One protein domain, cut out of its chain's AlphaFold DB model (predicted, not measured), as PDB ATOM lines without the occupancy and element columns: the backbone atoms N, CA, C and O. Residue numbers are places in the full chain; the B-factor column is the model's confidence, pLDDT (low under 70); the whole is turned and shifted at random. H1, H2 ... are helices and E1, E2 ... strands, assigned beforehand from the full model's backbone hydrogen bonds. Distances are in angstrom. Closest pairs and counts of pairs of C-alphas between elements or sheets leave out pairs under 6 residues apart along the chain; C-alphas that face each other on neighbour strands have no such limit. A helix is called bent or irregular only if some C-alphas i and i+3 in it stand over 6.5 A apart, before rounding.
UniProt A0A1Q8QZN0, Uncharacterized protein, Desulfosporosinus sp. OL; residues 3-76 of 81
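What this domain is: This is residues 3 to 76 of the 81 residues of an uncharacterized protein of Desulfosporosinus sp. OL (UniProt A0A1Q8QZN0). A small, strongly twisted sheet of three strands makes one part of a flat model, and three short helices, H1, H2 and H3, gather beyond one end of it. The E2 and E3 hairpin has its turn, residues 37 to 42, at the far end from H2, while residues 3 to 17 run without a named element before E1. The printed part has 74 residues, with three named strands followed by three named helices, in the order E1, E2, E3, H1, H2, H3; the sheet's order is E1, E3, E2, antiparallel throughout. The class is mixed, helices and strands, with 33 residues, under half of the printed part, in named elements. The whole is compact, with a radius of gyration of the C-alphas of 13.0 A and spans of 39 by 27 by 14 A.

How they stand to each other: In the sheet, the inner strand E3, residues 43 to 48, lies between the edge strands E1, residues 18 to 21, and E2, residues 32 to 36. E3 and E2 form a hairpin and are antiparallel at 140 degrees, with N 33 and O 46 at 2.8 A and N 44 and O 35 at 2.8 A, within hydrogen-bond range. E1 and E3 are antiparallel at 120 degrees, with N 47 and O 19 at 2.7 A, within hydrogen-bond range. H1, residues 49 to 52, is on the sheet but only grazes it. H3, residues 67 to 74, also only grazes the sheet, with residues 71 to 72. H1 and H3 touch, and their closest C-alphas, those of Leu 49 and Leu 71, are 6.2 A apart. H2, residues 56 to 61, is not on the sheet. H2 and H3 touch at a steep tilt of 65 degrees, opposite ways, and their closest C-alphas, those of Leu 61 and Ile 70, are 7.1 A apart. H1 and H2 are only just apart, the closest C-alphas being 8.1 A from each other. H2 has 0 of 2 O i to N i+4 pairs within hydrogen-bond range and 2 of 3 O i to N i+3 pairs; H3 has 2 of 4 O i to N i+4 pairs, and H1 is too short for such a pair.

Where its parts are: E3 is 15.0 A long from first to last C-alpha, E2 13.2 A and E1 9.6 A, beginning at C-alpha 18 (214.438, 144.178, 143.882). H3 is 10.8 A long and ends at C-alpha 74 (215.797, 157.572, 146.147). H2 is 9.8 A long and irregular, with C-alphas 57 and 60 7.2 A apart; H1 is 4.8 A long.

The domain as a whole: The two C-alphas farthest apart, those of Cys 40 and Pro 60, are 39.6 A apart. The printed part has no cut and no long link. Mean pLDDT of the printed part is 72.5, with residues 15 to 17, 20 to 26, 52 to 53 and 57 to 76 under 70.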
ATOM      1  N   GLU A   3     219.425 140.235 151.031       82.25
ATOM      2  CA  GLU A   3     219.656 139.388 152.207       82.25
ATOM      3  C   GLU A   3     218.332 139.009 152.857       82.25
ATOM      4  O   GLU A   3     217.669 139.882 153.385       82.25
ATOM      5  N   CYS A   4     217.921 137.742 152.836       84.06
ATOM      6  CA  CYS A   4     216.631 137.348 153.403       84.06
ATOM      7  C   CYS A   4     216.527 137.666 154.909       84.06
ATOM      8  O   CYS A   4     217.313 137.147 155.697       84.06
ATOM      9  N   SER A   5     215.483 138.390 155.325       82.75
ATOM     10  CA  SER A   5     215.232 138.775 156.725       82.75
ATOM     11  C   SER A   5     214.990 137.592 157.670       82.75
ATOM     12  O   SER A   5     215.141 137.727 158.880       82.75
ATOM     13  N   HIS A   6     214.623 136.424 157.133       86.38
ATOM     14  CA  HIS A   6     214.344 135.219 157.916       86.38
ATOM     15  C   HIS A   6     215.560 134.306 158.113       86.38
ATOM     16  O   HIS A   6     215.646 133.631 159.134       86.38
ATOM     17  N   CYS A   7     216.462 134.210 157.130       87.31
ATOM     18  CA  CYS A   7     217.562 133.234 157.153       87.31
ATOM     19  C   CYS A   7     218.946 133.823 156.849       87.31
ATOM     20  O   CYS A   7     219.905 133.065 156.729       87.31
ATOM     21  N   GLY A   8     219.053 135.140 156.649       85.69
ATOM     22  CA  GLY A   8     220.307 135.841 156.340       85.69
ATOM     23  C   GLY A   8     220.933 135.469 154.993       85.69
ATOM     24  O   GLY A   8     222.025 135.919 154.660       85.69
ATOM     25  N   THR A   9     220.284 134.620 154.189       88.12
ATOM     26  CA  THR A   9     220.871 134.184 152.919       88.12
ATOM     27  C   THR A   9     220.817 135.309 151.896       88.12
ATOM     28  O   THR A   9     219.755 135.878 151.638       88.12
ATOM     29  N   LEU A  10     221.957 135.579 151.258       83.50
ATOM     30  CA  LEU A  10     222.047 136.473 150.111       83.50
ATOM     31  C   LEU A  10     221.451 135.797 148.872       83.50
ATOM     32  O   LEU A  10     222.019 134.859 148.316       83.50
ATOM     33  N   VAL A  11     220.310 136.303 148.420       81.06
ATOM     34  CA  VAL A  11     219.610 135.860 147.216       81.06
ATOM     35  C   VAL A  11     220.011 136.782 146.065       81.06
ATOM     36  O   VAL A  11     219.755 137.994 146.067       81.06
ATOM     37  N   SER A  12     220.728 136.224 145.094       80.06
ATOM     38  CA  SER A  12     221.259 136.970 143.946       80.06
ATOM     39  C   SER A  12     220.244 137.073 142.809       80.06
ATOM     40  O   SER A  12     220.241 138.065 142.083       80.06
ATOM     41  N   GLU A  13     219.316 136.119 142.745       79.75
ATOM     42  CA  GLU A  13     218.252 135.963 141.752       79.75
ATOM     43  C   GLU A  13     217.288 137.160 141.717       79.75
ATOM     44  O   GLU A  13     216.614 137.403 140.719       79.75
ATOM     45  N   PHE A  14     217.240 137.935 142.802       73.06
ATOM     46  CA  PHE A  14     216.417 139.135 142.906       73.06
ATOM     47  C   PHE A  14     217.083 140.400 142.347       73.06
ATOM     48  O   PHE A  14     216.407 141.418 142.188       73.06
ATOM     49  N   ARG A  15     218.381 140.376 142.004       68.19
ATOM     50  CA  ARG A  15     219.021 141.502 141.305       68.19
ATOM     51  C   ARG A  15     218.705 141.504 139.803       68.19
ATOM     52  O   ARG A  15     218.493 140.448 139.218       68.19
ATOM     53  N   PRO A  16     218.715 142.686 139.165       64.88
ATOM     54  CA  PRO A  16     218.713 144.034 139.750       64.88
ATOM     55  C   PRO A  16     217.287 144.506 140.081       64.88
ATOM     56  O   PRO A  16     217.064 145.692 140.256       64.88
ATOM     57  N   LYS A  17     216.302 143.601 140.094       68.38
ATOM     58  CA  LYS A  17     214.875 143.944 140.095       68.38
ATOM     59  C   LYS A  17     214.380 144.444 141.449       68.38
ATOM     60  O   LYS A  17     213.487 145.283 141.483       68.38
ATOM     61  N   PHE A  18     214.951 143.935 142.539       71.12
ATOM     62  CA  PHE A  18     214.438 144.178 143.882       71.12
ATOM     63  C   PHE A  18     215.504 144.661 144.871       71.12
ATOM     64  O   PHE A  18     216.655 144.214 144.841       71.12
ATOM     65  N   PHE A  19     215.080 145.523 145.797       73.62
ATOM     66  CA  PHE A  19     215.858 145.985 146.950       73.62
ATOM     67  C   PHE A  19     215.057 145.798 148.247       73.62
ATOM     68  O   PHE A  19     213.858 146.031 148.253       73.62
ATOM     69  N   MET A  20     215.659 145.359 149.353       67.31
ATOM     70  CA  MET A  20     214.887 144.976 150.547       67.31
ATOM     71  C   MET A  20     214.322 146.169 151.333       67.31
ATOM     72  O   MET A  20     215.040 147.131 151.609       67.31
ATOM     73  N   VAL A  21     213.070 146.046 151.788       63.06
ATOM     74  CA  VAL A  21     212.530 146.787 152.937       63.06
ATOM     75  C   VAL A  21     212.488 145.827 154.125       63.06
ATOM     76  O   VAL A  21     211.867 144.771 154.056       63.06
ATOM     77  N   LEU A  22     213.179 146.174 155.210       63.28
ATOM     78  CA  LEU A  22     213.291 145.307 156.390       63.28
ATOM     79  C   LEU A  22     212.007 145.270 157.238       63.28
ATOM     80  O   LEU A  22     211.835 144.360 158.042       63.28
ATOM     81  N   GLU A  23     211.091 146.218 157.034       64.75
ATOM     82  CA  GLU A  23     209.849 146.343 157.796       64.75
ATOM     83  C   GLU A  23     208.640 146.401 156.858       64.75
ATOM     84  O   GLU A  23     208.660 147.082 155.828       64.75
ATOM     85  N   LYS A  24     207.569 145.683 157.211       67.44
ATOM     86  CA  LYS A  24     206.281 145.792 156.520       67.44
ATOM     87  C   LYS A  24     205.737 147.209 156.728       67.44
ATOM     88  O   LYS A  24     205.566 147.632 157.866       67.44
ATOM     89  N   ALA A  25     205.433 147.910 155.640       66.00
ATOM     90  CA  ALA A  25     204.709 149.178 155.689       66.00
ATOM     91  C   ALA A  25     203.195 148.935 155.542       66.00
ATOM     92  O   ALA A  25     202.790 148.070 154.762       66.00
ATOM     93  N   ASP A  26     202.377 149.692 156.279       67.12
ATOM     94  CA  ASP A  26     200.911 149.674 156.188       67.12
ATOM     95  C   ASP A  26     200.369 151.117 156.065       67.12
ATOM     96  O   ASP A  26     200.615 151.922 156.969       67.12
ATOM     97  N   PRO A  27     199.685 151.486 154.962       73.25
ATOM     98  CA  PRO A  27     199.417 150.664 153.778       73.25
ATOM     99  C   PRO A  27     200.697 150.318 153.010       73.25
ATOM    100  O   PRO A  27     201.645 151.104 152.961       73.25
ATOM    101  N   MET A  28     200.721 149.130 152.395       73.19
ATOM    102  CA  MET A  28     201.867 148.706 151.592       73.19
ATOM    103  C   MET A  28     202.011 149.622 150.370       73.19
ATOM    104  O   MET A  28     201.062 149.759 149.593       73.19
ATOM    105  N   PRO A  29     203.193 150.219 150.157       74.44
ATOM    106  CA  PRO A  29     203.449 151.010 148.973       74.44
ATOM    107  C   PRO A  29     203.239 150.284 147.642       74.44
ATOM    108  O   PRO A  29     203.556 149.097 147.541       74.44
ATOM    109  N   PRO A  30     202.848 150.997 146.570       76.06
ATOM    110  CA  PRO A  30     202.671 150.396 145.246       76.06
ATOM    111  C   PRO A  30     203.979 149.860 144.641       76.06
ATOM    112  O   PRO A  30     203.956 148.921 143.843       76.06
ATOM    113  N   ASN A  31     205.119 150.434 145.029       74.88
ATOM    114  CA  ASN A  31     206.454 150.013 144.611       74.88
ATOM    115  C   ASN A  31     207.068 148.946 145.533       74.88
ATOM    116  O   ASN A  31     208.240 148.628 145.362       74.88
ATOM    117  N   VAL A  32     206.325 148.401 146.500       78.75
ATOM    118  CA  VAL A  32     206.767 147.290 147.353       78.75
ATOM    119  C   VAL A  32     206.027 146.016 146.947       78.75
ATOM    120  O   VAL A  32     204.826 146.017 146.674       78.75
ATOM    121  N   LYS A  33     206.766 144.911 146.878       82.38
ATOM    122  CA  LYS A  33     206.279 143.574 146.548       82.38
ATOM    123  C   LYS A  33     206.678 142.581 147.623       82.38
ATOM    124  O   LYS A  33     207.767 142.649 148.190       82.38
ATOM    125  N   GLU A  34     205.793 141.628 147.844       86.62
ATOM    126  CA  GLU A  34     206.074 140.431 148.619       86.62
ATOM    127  C   GLU A  34     206.860 139.442 147.756       86.62
ATOM    128  O   GLU A  34     206.471 139.134 146.627       86.62
ATOM    129  N   ILE A  35     207.982 138.954 148.280       86.31
ATOM    130  CA  ILE A  35     208.808 137.939 147.632       86.31
ATOM    131  C   ILE A  35     209.125 136.817 148.616       86.31
ATOM    132  O   ILE A  35     209.490 137.044 149.771       86.31
ATOM    133  N   THR A  36     209.024 135.586 148.138       88.62
ATOM    134  CA  THR A  36     209.351 134.404 148.932       88.62
ATOM    135  C   THR A  36     210.811 134.038 148.725       88.62
ATOM    136  O   THR A  36     211.264 133.873 147.592       88.62
ATOM    137  N   CYS A  37     211.563 133.882 149.814       86.12
ATOM    138  CA  CYS A  37     212.941 133.422 149.745       86.12
ATOM    139  C   CYS A  37     212.986 131.986 149.192       86.12
ATOM    140  O   CYS A  37     212.405 131.089 149.806       86.12
ATOM    141  N   PRO A  38     213.717 131.716 148.096       86.75
ATOM    142  CA  PRO A  38     213.759 130.385 147.488       86.75
ATOM    143  C   PRO A  38     214.505 129.351 148.344       86.75
ATOM    144  O   PRO A  38     214.463 128.163 148.045       86.75
ATOM    145  N   LYS A  39     215.226 129.791 149.385       88.88
ATOM    146  CA  LYS A  39     216.038 128.922 150.246       88.88
ATOM    147  C   LYS A  39     215.307 128.475 151.507       88.88
ATOM    148  O   LYS A  39     215.426 127.319 151.885       88.88
ATOM    149  N   CYS A  40     214.569 129.376 152.154       89.62
ATOM    150  CA  CYS A  40     213.880 129.082 153.416       89.62
ATOM    151  C   CYS A  40     212.355 129.241 153.352       89.62
ATOM    152  O   CYS A  40     211.685 128.964 154.341       89.62
ATOM    153  N   GLY A  41     211.797 129.733 152.241       89.44
ATOM    154  CA  GLY A  41     210.367 130.026 152.125       89.44
ATOM    155  C   GLY A  41     209.897 131.264 152.902       89.44
ATOM    156  O   GLY A  41     208.708 131.559 152.899       89.44
ATOM    157  N   GLY A  42     210.800 131.999 153.561       87.81
ATOM    158  CA  GLY A  42     210.462 133.203 154.324       87.81
ATOM    159  C   GLY A  42     209.951 134.337 153.434       87.81
ATOM    160  O   GLY A  42     210.489 134.568 152.347       87.81
ATOM    161  N   LEU A  43     208.932 135.055 153.905       86.75
ATOM    162  CA  LEU A  43     208.343 136.189 153.199       86.75
ATOM    163  C   LEU A  43     209.194 137.440 153.426       86.75
ATOM    164  O   LEU A  43     209.501 137.800 154.556       86.75
ATOM    165  N   ASN A  44     209.577 138.118 152.354       84.06
ATOM    166  CA  ASN A  44     210.327 139.366 152.418       84.06
ATOM    167  C   ASN A  44     209.547 140.445 151.676       84.06
ATOM    168  O   ASN A  44     208.871 140.165 150.687       84.06
ATOM    169  N   TYR A  45     209.695 141.684 152.125       82.75
ATOM    170  CA  TYR A  45     209.141 142.844 151.447       82.75
ATOM    171  C   TYR A  45     210.273 143.530 150.696       82.75
ATOM    172  O   TYR A  45     211.326 143.833 151.262       82.75
ATOM    173  N   ALA A  46     210.097 143.734 149.399       79.88
ATOM    174  CA  ALA A  46     211.132 144.302 148.559       79.88
ATOM    175  C   ALA A  46     210.574 145.384 147.640       79.88
ATOM    176  O   ALA A  46     209.511 145.242 147.049       79.88
ATOM    177  N   ILE A  47     211.323 146.471 147.518       77.38
ATOM    178  CA  ILE A  47     211.108 147.549 146.566       77.38
ATOM    179  C   ILE A  47     211.329 147.004 145.153       77.38
ATOM    180  O   ILE A  47     212.415 146.511 144.851       77.38
ATOM    181  N   ASP A  48     210.321 147.121 144.296       78.12
ATOM    182  CA  ASP A  48     210.388 146.851 142.861       78.12
ATOM    183  C   ASP A  48     211.001 148.053 142.132       78.12
ATOM    184  O   ASP A  48     210.365 149.094 141.937       78.12
ATOM    185  N   LEU A  49     212.250 147.900 141.697       72.38
ATOM    186  CA  LEU A  49     213.009 148.963 141.042       72.38
ATOM    187  C   LEU A  49     212.440 149.323 139.659       72.38
ATOM    188  O   LEU A  49     212.660 150.437 139.184       72.38
ATOM    189  N   LYS A  50     211.640 148.451 139.030       72.75
ATOM    190  CA  LYS A  50     210.923 148.784 137.791       72.75
ATOM    191  C   LYS A  50     209.763 149.745 138.050       72.75
ATOM    192  O   LYS A  50     209.512 150.622 137.232       72.75
ATOM    193  N   ALA A  51     209.069 149.610 139.178       71.81
ATOM    194  CA  ALA A  51     208.052 150.585 139.575       71.81
ATOM    195  C   ALA A  51     208.704 151.938 139.894       71.81
ATOM    196  O   ALA A  51     208.218 152.993 139.492       71.81
ATOM    197  N   CYS A  52     209.868 151.903 140.545       69.88
ATOM    198  CA  CYS A  52     210.661 153.091 140.824       69.88
ATOM    199  C   CYS A  52     211.105 153.825 139.550       69.88
ATOM    200  O   CYS A  52     211.144 155.052 139.550       69.88
ATOM    201  N   SER A  53     211.422 153.115 138.458       66.44
ATOM    202  CA  SER A  53     211.924 153.756 137.233       66.44
ATOM    203  C   SER A  53     210.871 154.559 136.467       66.44
ATOM    204  O   SER A  53     211.190 155.344 135.580       66.44
ATOM    205  N   GLN A  54     209.603 154.380 136.828       71.31
ATOM    206  CA  GLN A  54     208.472 155.105 136.257       71.31
ATOM    207  C   GLN A  54     208.127 156.375 137.051       71.31
ATOM    208  O   GLN A  54     207.247 157.136 136.659       71.31
ATOM    209  N   CYS A  55     208.820 156.619 138.163       71.62
ATOM    210  CA  CYS A  55     208.591 157.758 139.035       71.62
ATOM    211  C   CYS A  55     209.185 159.037 138.425       71.62
ATOM    212  O   CYS A  55     210.390 159.123 138.177       71.62
ATOM    213  N   SER A  56     208.345 160.056 138.218       71.25
ATOM    214  CA  SER A  56     208.745 161.346 137.632       71.25
ATOM    215  C   SER A  56     209.850 162.052 138.423       71.25
ATOM    216  O   SER A  56     210.652 162.773 137.839       71.25
ATOM    217  N   TYR A  57     209.952 161.779 139.728       69.19
ATOM    218  CA  TYR A  57     211.023 162.277 140.593       69.19
ATOM    219  C   TYR A  57     212.431 161.921 140.083       69.19
ATOM    220  O   TYR A  57     213.350 162.724 140.221       69.19
ATOM    221  N   PHE A  58     212.614 160.747 139.463       66.31
ATOM    222  CA  PHE A  58     213.924 160.314 138.955       66.31
ATOM    223  C   PHE A  58     214.212 160.734 137.519       66.31
ATOM    224  O   PHE A  58     215.364 160.641 137.103       66.31
ATOM    225  N   GLN A  59     213.220 161.233 136.775       68.50
ATOM    226  CA  GLN A  59     213.414 161.643 135.381       68.50
ATOM    227  C   GLN A  59     214.580 162.627 135.179       68.50
ATOM    228  O   GLN A  59     215.365 162.406 134.258       68.50
ATOM    229  N   PRO A  60     214.772 163.657 136.029       65.38
ATOM    230  CA  PRO A  60     215.903 164.577 135.899       65.38
ATOM    231  C   PRO A  60     217.256 163.960 136.274       65.38
ATOM    232  O   PRO A  60     218.293 164.494 135.899       65.38
ATOM    233  N   LEU A  61     217.255 162.862 137.037       60.97
ATOM    234  CA  LEU A  61     218.464 162.214 137.543       60.97
ATOM    235  C   LEU A  61     219.039 161.194 136.556       60.97
ATOM    236  O   LEU A  61     220.214 160.861 136.681       60.97
ATOM    237  N   TYR A  62     218.272 160.758 135.544       63.12
ATOM    238  CA  TYR A  62     218.706 159.806 134.503       63.12
ATOM    239  C   TYR A  62     219.827 160.313 133.579       63.12
ATOM    240  O   TYR A  62     220.121 159.693 132.562       63.12
ATOM    241  N   ASN A  63     220.477 161.425 133.920       54.28
ATOM    242  CA  ASN A  63     221.632 161.947 133.213       54.28
ATOM    243  C   ASN A  63     222.556 162.657 134.224       54.28
ATOM    244  O   ASN A  63     222.161 163.712 134.726       54.28
ATOM    245  N   PRO A  64     223.745 162.124 134.593       57.06
ATOM    246  CA  PRO A  64     224.560 161.111 133.905       57.06
ATOM    247  C   PRO A  64     224.604 159.721 134.583       57.06
ATOM    248  O   PRO A  64     225.511 158.941 134.304       57.06
ATOM    249  N   MET A  65     223.708 159.414 135.525       55.38
ATOM    250  CA  MET A  65     223.764 158.157 136.283       55.38
ATOM    251  C   MET A  65     222.877 157.071 135.660       55.38
ATOM    252  O   MET A  65     221.759 157.351 135.226       55.38
ATOM    253  N   GLU A  66     223.351 155.820 135.668       58.47
ATOM    254  CA  GLU A  66     222.540 154.674 135.248       58.47
ATOM    255  C   GLU A  66     221.286 154.572 136.136       58.47
ATOM    256  O   GLU A  66     221.401 154.690 137.367       58.47
ATOM    257  N   PRO A  67     220.090 154.319 135.567       55.22
ATOM    258  CA  PRO A  67     218.837 154.233 136.317       55.22
ATOM    259  C   PRO A  67     218.948 153.353 137.564       55.22
ATOM    260  O   PRO A  67     218.532 153.735 138.651       55.22
ATOM    261  N   GLU A  68     219.606 152.206 137.443       58.50
ATOM    262  CA  GLU A  68     219.801 151.222 138.510       58.50
ATOM    263  C   GLU A  68     220.561 151.776 139.733       58.50
ATOM    264  O   GLU A  68     220.328 151.338 140.862       58.50
ATOM    265  N   GLN A  69     221.440 152.765 139.540       58.19
ATOM    266  CA  GLN A  69     222.178 153.424 140.623       58.19
ATOM    267  C   GLN A  69     221.310 154.452 141.359       58.19
ATOM    268  O   GLN A  69     221.327 154.509 142.588       58.19
ATOM    269  N   ILE A  70     220.506 155.217 140.620       54.53
ATOM    270  CA  ILE A  70     219.601 156.247 141.156       54.53
ATOM    271  C   ILE A  70     218.461 155.609 141.962       54.53
ATOM    272  O   ILE A  70     218.091 156.091 143.039       54.53
ATOM    273  N   LEU A  71     217.925 154.490 141.466       55.12
ATOM    274  CA  LEU A  71     216.766 153.809 142.049       55.12
ATOM    275  C   LEU A  71     217.061 153.252 143.447       55.12
ATOM    276  O   LEU A  71     216.181 153.274 144.307       55.12
ATOM    277  N   ASN A  72     218.304 152.831 143.707       56.78
ATOM    278  CA  ASN A  72     218.727 152.371 145.033       56.78
ATOM    279  C   ASN A  72     218.772 153.498 146.079       56.78
ATOM    280  O   ASN A  72     218.598 153.224 147.265       56.78
ATOM    281  N   ILE A  73     219.004 154.750 145.667       57.03
ATOM    282  CA  ILE A  73     219.199 155.878 146.590       57.03
ATOM    283  C   ILE A  73     217.870 156.556 146.924       57.03
ATOM    284  O   ILE A  73     217.621 156.876 148.084       57.03
ATOM    285  N   GLY A  74     217.002 156.768 145.933       52.19
ATOM    286  CA  GLY A  74     215.797 157.572 146.147       52.19
ATOM    287  C   GLY A  74     214.489 156.797 146.252       52.19
ATOM    288  O   GLY A  74     213.494 157.378 146.685       52.19
ATOM    289  N   CYS A  75     214.415 155.528 145.821       61.19
ATOM    290  CA  CYS A  75     213.105 154.865 145.748       61.19
ATOM    291  C   CYS A  75     212.485 154.586 147.131       61.19
ATOM    292  O   CYS A  75     211.289 154.315 147.273       61.19
ATOM    293  N   ARG A  76     213.287 154.731 148.187       58.56
ATOM    294  CA  ARG A  76     212.816 154.733 149.563       58.56
ATOM    295  C   ARG A  76     212.174 156.091 149.883       58.56
ATOM    296  O   ARG A  76     212.867 157.086 150.055       58.56
TER     297      ARG A  76